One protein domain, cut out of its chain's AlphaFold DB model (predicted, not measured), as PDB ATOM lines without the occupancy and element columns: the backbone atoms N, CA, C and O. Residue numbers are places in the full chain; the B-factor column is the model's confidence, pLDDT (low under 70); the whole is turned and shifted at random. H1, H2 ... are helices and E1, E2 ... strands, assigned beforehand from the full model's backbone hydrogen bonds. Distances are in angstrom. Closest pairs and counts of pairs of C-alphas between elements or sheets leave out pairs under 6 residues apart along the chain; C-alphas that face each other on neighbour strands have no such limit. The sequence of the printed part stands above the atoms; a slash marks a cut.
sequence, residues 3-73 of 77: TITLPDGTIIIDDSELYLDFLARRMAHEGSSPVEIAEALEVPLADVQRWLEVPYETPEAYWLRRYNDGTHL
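What this domain is: This is residues 3 to 73 of the 77 residues of an uncharacterized protein of Pseudomonas putida (UniProt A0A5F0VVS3). The domain is a loose, elongated body of two lobes: three short crossed helices, H1, H2 and H3, packed together in one, and in the other the small hairpin E1 and E2 beside residues 59 to 64 of the long helix H4. Two stretches, residues 15 to 19 and residues 52 to 58, run between the lobes, and H4 touches no other helix. The printed part has 71 residues, with two strands and four helices in the order E1, E2, H1, H2, H3, H4; the sheet, in the order E1 - E2, is antiparallel and the class is mostly helix. The radius of gyration of the C-alphas is 14.6 A, and the C-alphas span 42 by 22 by 18 A.

Where its parts are: E1 is residues 3 to 5, beginning at C-alpha 3 at (-25.512, 81.632, 92.797). E2 is residues 11 to 14, 9.7 A from first to last C-alpha. H1 is residues 20 to 29, 14.1 A long, with C-alpha 20 at (-41.208, 70.441, 92.451). H2 is residues 34 to 41, 10.5 A long, and H3 is residues 45 to 51, 9.9 A long. H4, the longest helix, is residues 59 to 73, 21.9 A long, ending at C-alpha 73 at (-38.154, 103.437, 94.058).

How they stand to each other: E1 and E2 form a hairpin, antiparallel at 146 degrees, with C-alphas 5 and 11 facing each other at 4.7 A. N 4 and O 12 are within hydrogen-bond range at 2.9 A, and N 12 and O 4 at 2.8 A. The closest C-alphas of E1 and H4 are those of Ile 4 and Glu 60, 6.3 A apart. The closest of E2 and H4 are those of Asp 14 and Pro 59, 6.9 A apart. H1 touches H2, with the C-alphas of Ala 24 and Ile 37 closest at 6.1 A, at a steep tilt of 46 degrees, opposite ways. H1 touches H3, about perpendicular at 87 degrees, with the C-alphas of Asp 21 and Trp 51 closest at 5.4 A. H2 touches H3, about perpendicular at 85 degrees, with the C-alphas of Ala 38 and Leu 45 closest at 5.2 A. The packing of these helices is mostly crossed, with 0 of 3 touching pairs at a shallow tilt. H4 is apart from H1, H2 and H3. In H1, H2 and H3 every O i to N i+4 pair is within hydrogen-bond range; in H4 10 of 11 are.

The domain as a whole: The C-alphas of Glu 39 and Leu 73, the two farthest apart, are 43.8 A apart. The printed part has no cut. The link from H3 to H4, seven residues, is short; the other links are tight. Mean pLDDT of the printed part is 93.2, with residues 71 to 73 under 70.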
ATOM      1  N   THR A   3     -26.093  80.413  92.225       94.31
ATOM      2  CA  THR A   3     -25.512  81.632  92.797       94.31
ATOM      3  C   THR A   3     -25.683  82.753  91.791       94.31
ATOM      4  O   THR A   3     -25.214  82.642  90.663       94.31
ATOM      5  N   ILE A   4     -26.355  83.821  92.207       94.62
ATOM      6  CA  ILE A   4     -26.701  84.965  91.365       94.62
ATOM      7  C   ILE A   4     -25.959  86.181  91.904       94.62
ATOM      8  O   ILE A   4     -25.984  86.444  93.106       94.62
ATOM      9  N   THR A   5     -25.293  86.918  91.020       94.31
ATOM     10  CA  THR A   5     -24.643  88.187  91.352       94.31
ATOM     11  C   THR A   5     -25.460  89.324  90.758       94.31
ATOM     12  O   THR A   5     -25.617  89.406  89.542       94.31
ATOM     13  N   LEU A   6     -25.998  90.182  91.620       92.88
ATOM     14  CA  LEU A   6     -26.738  91.376  91.225       92.88
ATOM     15  C   LEU A   6     -25.784  92.498  90.766       92.88
ATOM     16  O   LEU A   6     -24.589  92.449  91.076       92.88
ATOM     17  N   PRO A   7     -26.282  93.527  90.048       92.06
ATOM     18  CA  PRO A   7     -25.451  94.616  89.523       92.06
ATOM     19  C   PRO A   7     -24.655  95.414  90.570       92.06
ATOM     20  O   PRO A   7     -23.576  95.912  90.257       92.06
ATOM     21  N   ASP A   8     -25.146  95.515  91.808       90.88
ATOM     22  CA  ASP A   8     -24.456  96.168  92.933       90.88
ATOM     23  C   ASP A   8     -23.384  95.284  93.603       90.88
ATOM     24  O   ASP A   8     -22.726  95.706  94.555       90.88
ATOM     25  N   GLY A   9     -23.194  94.056  93.113       92.31
ATOM     26  CA  GLY A   9     -22.287  93.068  93.686       92.31
ATOM     27  C   GLY A   9     -22.904  92.217  94.799       92.31
ATOM     28  O   GLY A   9     -22.207  91.361  95.348       92.31
ATOM     29  N   THR A  10     -24.188  92.397  95.125       93.00
ATOM     30  CA  THR A  10     -24.908  91.527  96.062       93.00
ATOM     31  C   THR A  10     -24.966  90.100  95.522       93.00
ATOM     32  O   THR A  10     -25.254  89.867  94.348       93.00
ATOM     33  N   ILE A  11     -24.709  89.122  96.393       95.00
ATOM     34  CA  ILE A  11     -24.745  87.697  96.051       95.00
ATOM     35  C   ILE A  11     -25.990  87.065  96.666       95.00
ATOM     36  O   ILE A  11     -26.184  87.118  97.880       95.00
ATOM     37  N   ILE A  12     -26.798  86.420  95.829       94.56
ATOM     38  CA  ILE A  12     -27.968  85.644  96.232       94.56
ATOM     39  C   ILE A  12     -27.682  84.164  96.006       94.56
ATOM     40  O   ILE A  12     -27.192  83.754  94.953       94.56
ATOM     41  N   ILE A  13     -28.012  83.363  97.014       94.56
ATOM     42  CA  ILE A  13     -28.062  81.911  96.907       94.56
ATOM     43  C   ILE A  13     -29.530  81.536  96.767       94.56
ATOM     44  O   ILE A  13     -30.303  81.741  97.698       94.56
ATOM     45  N   ASP A  14     -29.893  81.005  95.605       93.00
ATOM     46  CA  ASP A  14     -31.260  80.605  95.297       93.00
ATOM     47  C   ASP A  14     -31.342  79.085  95.140       93.00
ATOM     48  O   ASP A  14     -30.563  78.459  94.414       93.00
ATOM     49  N   ASP A  15     -32.265  78.462  95.858       94.19
ATOM     50  CA  ASP A  15     -32.530  77.030  95.809       94.19
ATOM     51  C   ASP A  15     -33.887  76.704  95.177       94.19
ATOM     52  O   ASP A  15     -34.305  75.547  95.222       94.19
ATOM     53  N   SER A  16     -34.518  77.674  94.500       90.56
ATOM     54  CA  SER A  16     -35.847  77.527  93.901       90.56
ATOM     55  C   SER A  16     -35.922  76.339  92.939       90.56
ATOM     56  O   SER A  16     -36.922  75.629  92.878       90.56
ATOM     57  N   GLU A  17     -34.822  76.063  92.235       92.00
ATOM     58  CA  GLU A  17     -34.701  74.934  91.305       92.00
ATOM     59  C   GLU A  17     -34.806  73.546  91.959       92.00
ATOM     60  O   GLU A  17     -34.909  72.546  91.252       92.00
ATOM     61  N   LEU A  18     -34.748  73.462  93.293       92.62
ATOM     62  CA  LEU A  18     -34.919  72.214  94.036       92.62
ATOM     63  C   LEU A  18     -36.394  71.885  94.311       92.62
ATOM     64  O   LEU A  18     -36.691  70.756  94.704       92.62
ATOM     65  N   TYR A  19     -37.317  72.837  94.129       94.56
ATOM     66  CA  TYR A  19     -38.735  72.622  94.404       94.56
ATOM     67  C   TYR A  19     -39.480  72.046  93.193       94.56
ATOM     68  O   TYR A  19     -39.233  72.394  92.037       94.56
ATOM     69  N   LEU A  20     -40.433  71.152  93.474       96.31
ATOM     70  CA  LEU A  20     -41.208  70.441  92.451       96.31
ATOM     71  C   LEU A  20     -42.060  71.378  91.589       96.31
ATOM     72  O   LEU A  20     -42.254  71.102  90.409       96.31
ATOM     73  N   ASP A  21     -42.540  72.492  92.141       96.44
ATOM     74  CA  ASP A  21     -43.315  73.475  91.385       96.44
ATOM     75  C   ASP A  21     -42.448  74.194  90.344       96.44
ATOM     76  O   ASP A  21     -42.885  74.396  89.210       96.44
ATOM     77  N   PHE A  22     -41.197  74.517  90.685       96.25
ATOM     78  CA  PHE A  22     -40.235  75.057  89.729       96.25
ATOM     79  C   PHE A  22     -39.924  74.046  88.621       96.25
ATOM     80  O   PHE A  22     -39.966  74.392  87.437       96.25
ATOM     81  N   LEU A  23     -39.660  72.789  88.990       96.19
ATOM     82  CA  LEU A  23     -39.400  71.715  88.029       96.19
ATOM     83  C   LEU A  23     -40.594  71.502  87.090       96.19
ATOM     84  O   LEU A  23     -40.405  71.425  85.879       96.19
ATOM     85  N   ALA A  24     -41.819  71.501  87.617       97.56
ATOM     86  CA  ALA A  24     -43.034  71.385  86.818       97.56
ATOM     87  C   ALA A  24     -43.170  72.529  85.801       97.56
ATOM     88  O   ALA A  24     -43.420  72.279  84.621       97.56
ATOM     89  N   ARG A  25     -42.952  73.782  86.224       97.38
ATOM     90  CA  ARG A  25     -42.989  74.948  85.323       97.38
ATOM     91  C   ARG A  25     -41.915  74.865  84.244       97.38
ATOM     92  O   ARG A  25     -42.198  75.158  83.084       97.38
ATOM     93  N   ARG A  26     -40.704  74.435  84.607       96.75
ATOM     94  CA  ARG A  26     -39.604  74.235  83.661       96.75
ATOM     95  C   ARG A  26     -39.955  73.176  82.615       96.75
ATOM     96  O   ARG A  26     -39.829  73.446  81.427       96.75
ATOM     97  N   MET A  27     -40.445  72.013  83.037       97.62
ATOM     98  CA  MET A  27     -40.851  70.945  82.117       97.62
ATOM     99  C   MET A  27     -41.981  71.394  81.181       97.62
ATOM    100  O   MET A  27     -41.940  71.114  79.986       97.62
ATOM    101  N   ALA A  28     -42.962  72.144  81.693       97.50
ATOM    102  CA  ALA A  28     -44.021  72.714  80.860       97.50
ATOM    103  C   ALA A  28     -43.475  73.719  79.834       97.50
ATOM    104  O   ALA A  28     -43.898  73.710  78.679       97.50
ATOM    105  N   HIS A  29     -42.508  74.555  80.225       96.75
ATOM    106  CA  HIS A  29     -41.810  75.460  79.309       96.75
ATOM    107  C   HIS A  29     -41.001  74.706  78.238       96.75
ATOM    108  O   HIS A  29     -40.946  75.140  77.090       96.75
ATOM    109  N   GLU A  30     -40.425  73.555  78.592       96.69
ATOM    110  CA  GLU A  30     -39.707  72.647  77.684       96.69
ATOM    111  C   GLU A  30     -40.649  71.802  76.794       96.69
ATOM    112  O   GLU A  30     -40.185  71.108  75.889       96.69
ATOM    113  N   GLY A  31     -41.969  71.902  76.993       97.19
ATOM    114  CA  GLY A  31     -42.995  71.321  76.125       97.19
ATOM    115  C   GLY A  31     -43.700  70.078  76.671       97.19
ATOM    116  O   GLY A  31     -44.540  69.516  75.970       97.19
ATOM    117  N   SER A  32     -43.403  69.646  77.900       97.94
ATOM    118  CA  SER A  32     -44.125  68.541  78.538       97.94
ATOM    119  C   SER A  32     -45.565  68.930  78.878       97.94
ATOM    120  O   SER A  32     -45.846  70.034  79.349       97.94
ATOM    121  N   SER A  33     -46.496  68.002  78.683       97.69
ATOM    122  CA  SER A  33     -47.887  68.165  79.102       97.69
ATOM    123  C   SER A  33     -48.047  68.005  80.624       97.69
ATOM    124  O   SER A  33     -47.246  67.322  81.266       97.69
ATOM    125  N   PRO A  34     -49.117  68.555  81.235       97.62
ATOM    126  CA  PRO A  34     -49.369  68.398  82.671       97.62
ATOM    127  C   PRO A  34     -49.445  66.937  83.145       97.62
ATOM    128  O   PRO A  34     -49.095  66.648  84.284       97.62
ATOM    129  N   VAL A  35     -49.893  66.021  82.277       98.19
ATOM    130  CA  VAL A  35     -49.965  64.583  82.583       98.19
ATOM    131  C   VAL A  35     -48.566  63.977  82.644       98.19
ATOM    132  O   VAL A  35     -48.236  63.343  83.640       98.19
ATOM    133  N   GLU A  36     -47.725  64.239  81.642       98.31
ATOM    134  CA  GLU A  36     -46.335  63.753  81.614       98.31
ATOM    135  C   GLU A  36     -45.525  64.288  82.801       98.31
ATOM    136  O   GLU A  36     -44.713  63.572  83.379       98.31
ATOM    137  N   ILE A  37     -45.774  65.536  83.210       98.25
ATOM    138  CA  ILE A  37     -45.131  66.145  84.382       98.25
ATOM    139  C   ILE A  37     -45.580  65.459  85.676       98.25
ATOM    140  O   ILE A  37     -44.747  65.161  86.529       98.25
ATOM    141  N   ALA A  38     -46.882  65.202  85.833       98.25
ATOM    142  CA  ALA A  38     -47.417  64.527  87.014       98.25
ATOM    143  C   ALA A  38     -46.836  63.114  87.169       98.25
ATOM    144  O   ALA A  38     -46.467  62.716  88.273       98.25
ATOM    145  N   GLU A  39     -46.705  62.387  86.057       97.94
ATOM    146  CA  GLU A  39     -46.063  61.071  86.017       97.94
ATOM    147  C   GLU A  39     -44.567  61.152  86.343       97.94
ATOM    148  O   GLU A  39     -44.082  60.386  87.172       97.94
ATOM    149  N   ALA A  40     -43.835  62.095  85.742       97.62
ATOM    150  CA  ALA A  40     -42.392  62.234  85.934       97.62
ATOM    151  C   ALA A  40     -41.995  62.678  87.351       97.62
ATOM    152  O   ALA A  40     -40.942  62.280  87.845       97.62
ATOM    153  N   LEU A  41     -42.817  63.516  87.988       96.94
ATOM    154  CA  LEU A  41     -42.571  64.034  89.334       96.94
ATOM    155  C   LEU A  41     -43.247  63.199  90.433       96.94
ATOM    156  O   LEU A  41     -43.079  63.517  91.607       96.94
ATOM    157  N   GLU A  42     -43.996  62.152  90.069       97.69
ATOM    158  CA  GLU A  42     -44.749  61.284  90.987       97.69
ATOM    159  C   GLU A  42     -45.714  62.063  91.909       97.69
ATOM    160  O   GLU A  42     -45.834  61.792  93.108       97.69
ATOM    161  N   VAL A  43     -46.432  63.041  91.347       97.62
ATOM    162  CA  VAL A  43     -47.357  63.934  92.075       97.62
ATOM    163  C   VAL A  43     -48.767  63.930  91.473       97.62
ATOM    164  O   VAL A  43     -48.956  63.576  90.308       97.62
ATOM    165  N   PRO A  44     -49.795  64.357  92.227       98.12
ATOM    166  CA  PRO A  44     -51.139  64.517  91.684       98.12
ATOM    167  C   PRO A  44     -51.201  65.534  90.533       98.12
ATOM    168  O   PRO A  44     -50.673  66.640  90.632       98.12
ATOM    169  N   LEU A  45     -51.968  65.217  89.482       97.94
ATOM    170  CA  LEU A  45     -52.211  66.132  88.355       97.94
ATOM    171  C   LEU A  45     -52.770  67.496  88.803       97.94
ATOM    172  O   LEU A  45     -52.438  68.522  88.216       97.94
ATOM    173  N   ALA A  46     -53.595  67.514  89.852       97.81
ATOM    174  CA  ALA A  46     -54.159  68.747  90.401       97.81
ATOM    175  C   ALA A  46     -53.081  69.697  90.957       97.81
ATOM    176  O   ALA A  46     -53.209  70.914  90.822       97.81
ATOM    177  N   ASP A  47     -52.008  69.157  91.543       97.88
ATOM    178  CA  ASP A  47     -50.895  69.968  92.039       97.88
ATOM    179  C   ASP A  47     -50.107  70.577  90.884       97.88
ATOM    180  O   ASP A  47     -49.846  71.779  90.901       97.88
ATOM    181  N   VAL A  48     -49.830  69.787  89.842       97.62
ATOM    182  CA  VAL A  48     -49.185  70.280  88.618       97.62
ATOM    183  C   VAL A  48     -50.010  71.399  87.992       97.62
ATOM    184  O   VAL A  48     -49.475  72.467  87.717       97.62
ATOM    185  N   GLN A  49     -51.318  71.206  87.817       97.44
ATOM    186  CA  GLN A  49     -52.198  72.233  87.252       97.44
ATOM    187  C   GLN A  49     -52.141  73.544  88.042       97.44
ATOM    188  O   GLN A  49     -52.006  74.604  87.437       97.44
ATOM    189  N   ARG A  50     -52.165  73.467  89.377       97.62
ATOM    190  CA  ARG A  50     -52.013  74.633  90.253       97.62
ATOM    191  C   ARG A  50     -50.639  75.295  90.101       97.62
ATOM    192  O   ARG A  50     -50.543  76.515  90.091       97.62
ATOM    193  N   TRP A  51     -49.561  74.523  89.985       97.12
ATOM    194  CA  TRP A  51     -48.215  75.084  89.822       97.12
ATOM    195  C   TRP A  51     -48.024  75.803  88.487       97.12
ATOM    196  O   TRP A  51     -47.290  76.792  88.442       97.12
ATOM    197  N   LEU A  52     -48.705  75.341  87.436       96.75
ATOM    198  CA  LEU A  52     -48.654  75.911  86.089       96.75
ATOM    199  C   LEU A  52     -49.502  77.184  85.909       96.75
ATOM    200  O   LEU A  52     -49.452  77.790  84.842       96.75
ATOM    201  N   GLU A  53     -50.239  77.630  86.933       95.56
ATOM    202  CA  GLU A  53     -50.902  78.947  86.928       95.56
ATOM    203  C   GLU A  53     -49.894  80.107  86.894       95.56
ATOM    204  O   GLU A  53     -50.216  81.210  86.453       95.56
ATOM    205  N   VAL A  54     -48.661  79.854  87.345       91.81
ATOM    206  CA  VAL A  54     -47.553  80.811  87.328       91.81
ATOM    207  C   VAL A  54     -46.596  80.440  86.190       91.81
ATOM    208  O   VAL A  54     -46.207  79.271  86.089       91.81
ATOM    209  N   PRO A  55     -46.188  81.400  85.337       90.88
ATOM    210  CA  PRO A  55     -45.263  81.123  84.247       90.88
ATOM    211  C   PRO A  55     -43.890  80.694  84.769       90.88
ATOM    212  O   PRO A  55     -43.473  81.047  85.872       90.88
ATOM    213  N   TYR A  56     -43.161  79.956  83.936       94.19
ATOM    214  CA  TYR A  56     -41.752  79.692  84.182       94.19
ATOM    215  C   TYR A  56     -40.940  80.992  84.088       94.19
ATOM    216  O   TYR A  56     -41.005  81.702  83.084       94.19
ATOM    217  N   GLU A  57     -40.163  81.281  85.128       94.19
ATOM    218  CA  GLU A  57     -39.194  82.376  85.205       94.19
ATOM    219  C   GLU A  57     -37.899  81.781  85.776       94.19
ATOM    220  O   GLU A  57     -37.942  80.986  86.719       94.19
ATOM    221  N   THR A  58     -36.743  82.111  85.192       93.25
ATOM    222  CA  THR A  58     -35.461  81.660  85.749       93.25
ATOM    223  C   THR A  58     -35.177  82.404  87.057       93.25
ATOM    224  O   THR A  58     -35.576  83.566  87.188       93.25
ATOM    225  N   PRO A  59     -34.447  81.803  88.017       93.31
ATOM    226  CA  PRO A  59     -34.078  82.493  89.249       93.31
ATOM    227  C   PRO A  59     -33.377  83.830  88.984       93.31
ATOM    228  O   PRO A  59     -33.689  84.836  89.613       93.31
ATOM    229  N   GLU A  60     -32.483  83.875  87.994       93.19
ATOM    230  CA  GLU A  60     -31.788  85.101  87.595       93.19
ATOM    231  C   GLU A  60     -32.753  86.191  87.108       93.19
ATOM    232  O   GLU A  60     -32.657  87.332  87.559       93.19
ATOM    233  N   ALA A  61     -33.720  85.851  86.249       93.06
ATOM    234  CA  ALA A  61     -34.708  86.811  85.760       93.06
ATOM    235  C   ALA A  61     -35.602  87.336  86.893       93.06
ATOM    236  O   ALA A  61     -35.812  88.547  86.992       93.06
ATOM    237  N   TYR A  62     -36.054  86.449  87.786       92.81
ATOM    238  CA  TYR A  62     -36.844  86.819  88.960       92.81
ATOM    239  C   TYR A  62     -36.091  87.816  89.851       92.81
ATOM    240  O   TYR A  62     -36.618  88.880  90.196       92.81
ATOM    241  N   TRP A  63     -34.843  87.496  90.205       93.75
ATOM    242  CA  TRP A  63     -34.042  88.328  91.098       93.75
ATOM    243  C   TRP A  63     -33.610  89.640  90.447       93.75
ATOM    244  O   TRP A  63     -33.652  90.672  91.113       93.75
ATOM    245  N   LEU A  64     -33.289  89.643  89.151       92.56
ATOM    246  CA  LEU A  64     -32.973  90.869  88.416       92.56
ATOM    247  C   LEU A  64     -34.195  91.791  88.304       92.56
ATOM    248  O   LEU A  64     -34.086  92.990  88.546       92.56
ATOM    249  N   ARG A  65     -35.378  91.241  87.999       92.50
ATOM    250  CA  ARG A  65     -36.632  92.006  87.977       92.50
ATOM    251  C   ARG A  65     -36.926  92.618  89.343       92.50
ATOM    252  O   ARG A  65     -37.259  93.795  89.414       92.50
ATOM    253  N   ARG A  66     -36.780  91.841  90.419       90.00
ATOM    254  CA  ARG A  66     -36.998  92.307  91.796       90.00
ATOM    255  C   ARG A  66     -35.983  93.367  92.224       90.00
ATOM    256  O   ARG A  66     -36.353  94.317  92.906       90.00
ATOM    257  N   TYR A  67     -34.722  93.203  91.837       90.19
ATOM    258  CA  TYR A  67     -33.679  94.193  92.077       90.19
ATOM    259  C   TYR A  67     -34.024  95.515  91.388       90.19
ATOM    260  O   TYR A  67     -34.043  96.550  92.045       90.19
ATOM    261  N   ASN A  68     -34.391  95.479  90.107       88.12
ATOM    262  CA  ASN A  68     -34.794  96.677  89.371       88.12
ATOM    263  C   ASN A  68     -36.053  97.322  89.981       88.12
ATOM    264  O   ASN A  68     -36.074  98.527  90.193       88.12
ATOM    265  N   ASP A  69     -37.064  96.537  90.357       86.75
ATOM    266  CA  ASP A  69     -38.273  97.058  91.015       86.75
ATOM    267  C   ASP A  69     -37.952  97.798  92.327       86.75
ATOM    268  O   ASP A  69     -38.539  98.831  92.619       86.75
ATOM    269  N   GLY A  70     -36.966  97.316  93.096       73.25
ATOM    270  CA  GLY A  70     -36.516  97.959  94.334       73.25
ATOM    271  C   GLY A  70     -35.537  99.125  94.148       73.25
ATOM    272  O   GLY A  70     -35.467  99.992  95.011       73.25
ATOM    273  N   THR A  71     -34.788  99.154  93.043       61.31
ATOM    274  CA  THR A  71     -33.751 100.173  92.775       61.31
ATOM    275  C   THR A  71     -34.338 101.432  92.130       61.31
ATOM    276  O   THR A  71     -33.765 102.508  92.243       61.31
ATOM    277  N   HIS A  72     -35.500 101.318  91.484       58.16
ATOM    278  CA  HIS A  72     -36.205 102.434  90.850       58.16
ATOM    279  C   HIS A  72     -37.195 103.157  91.788       58.16
ATOM    280  O   HIS A  72     -37.880 104.076  91.350       58.16
ATOM    281  N   LEU A  73     -37.283 102.773  93.071       55.91
ATOM    282  CA  LEU A  73     -38.154 103.437  94.058       55.91
ATOM    283  C   LEU A  73     -37.594 104.769  94.590       55.91
ATOM    284  O   LEU A  73     -38.321 105.478  95.278       55.91
TER     285      LEU A  73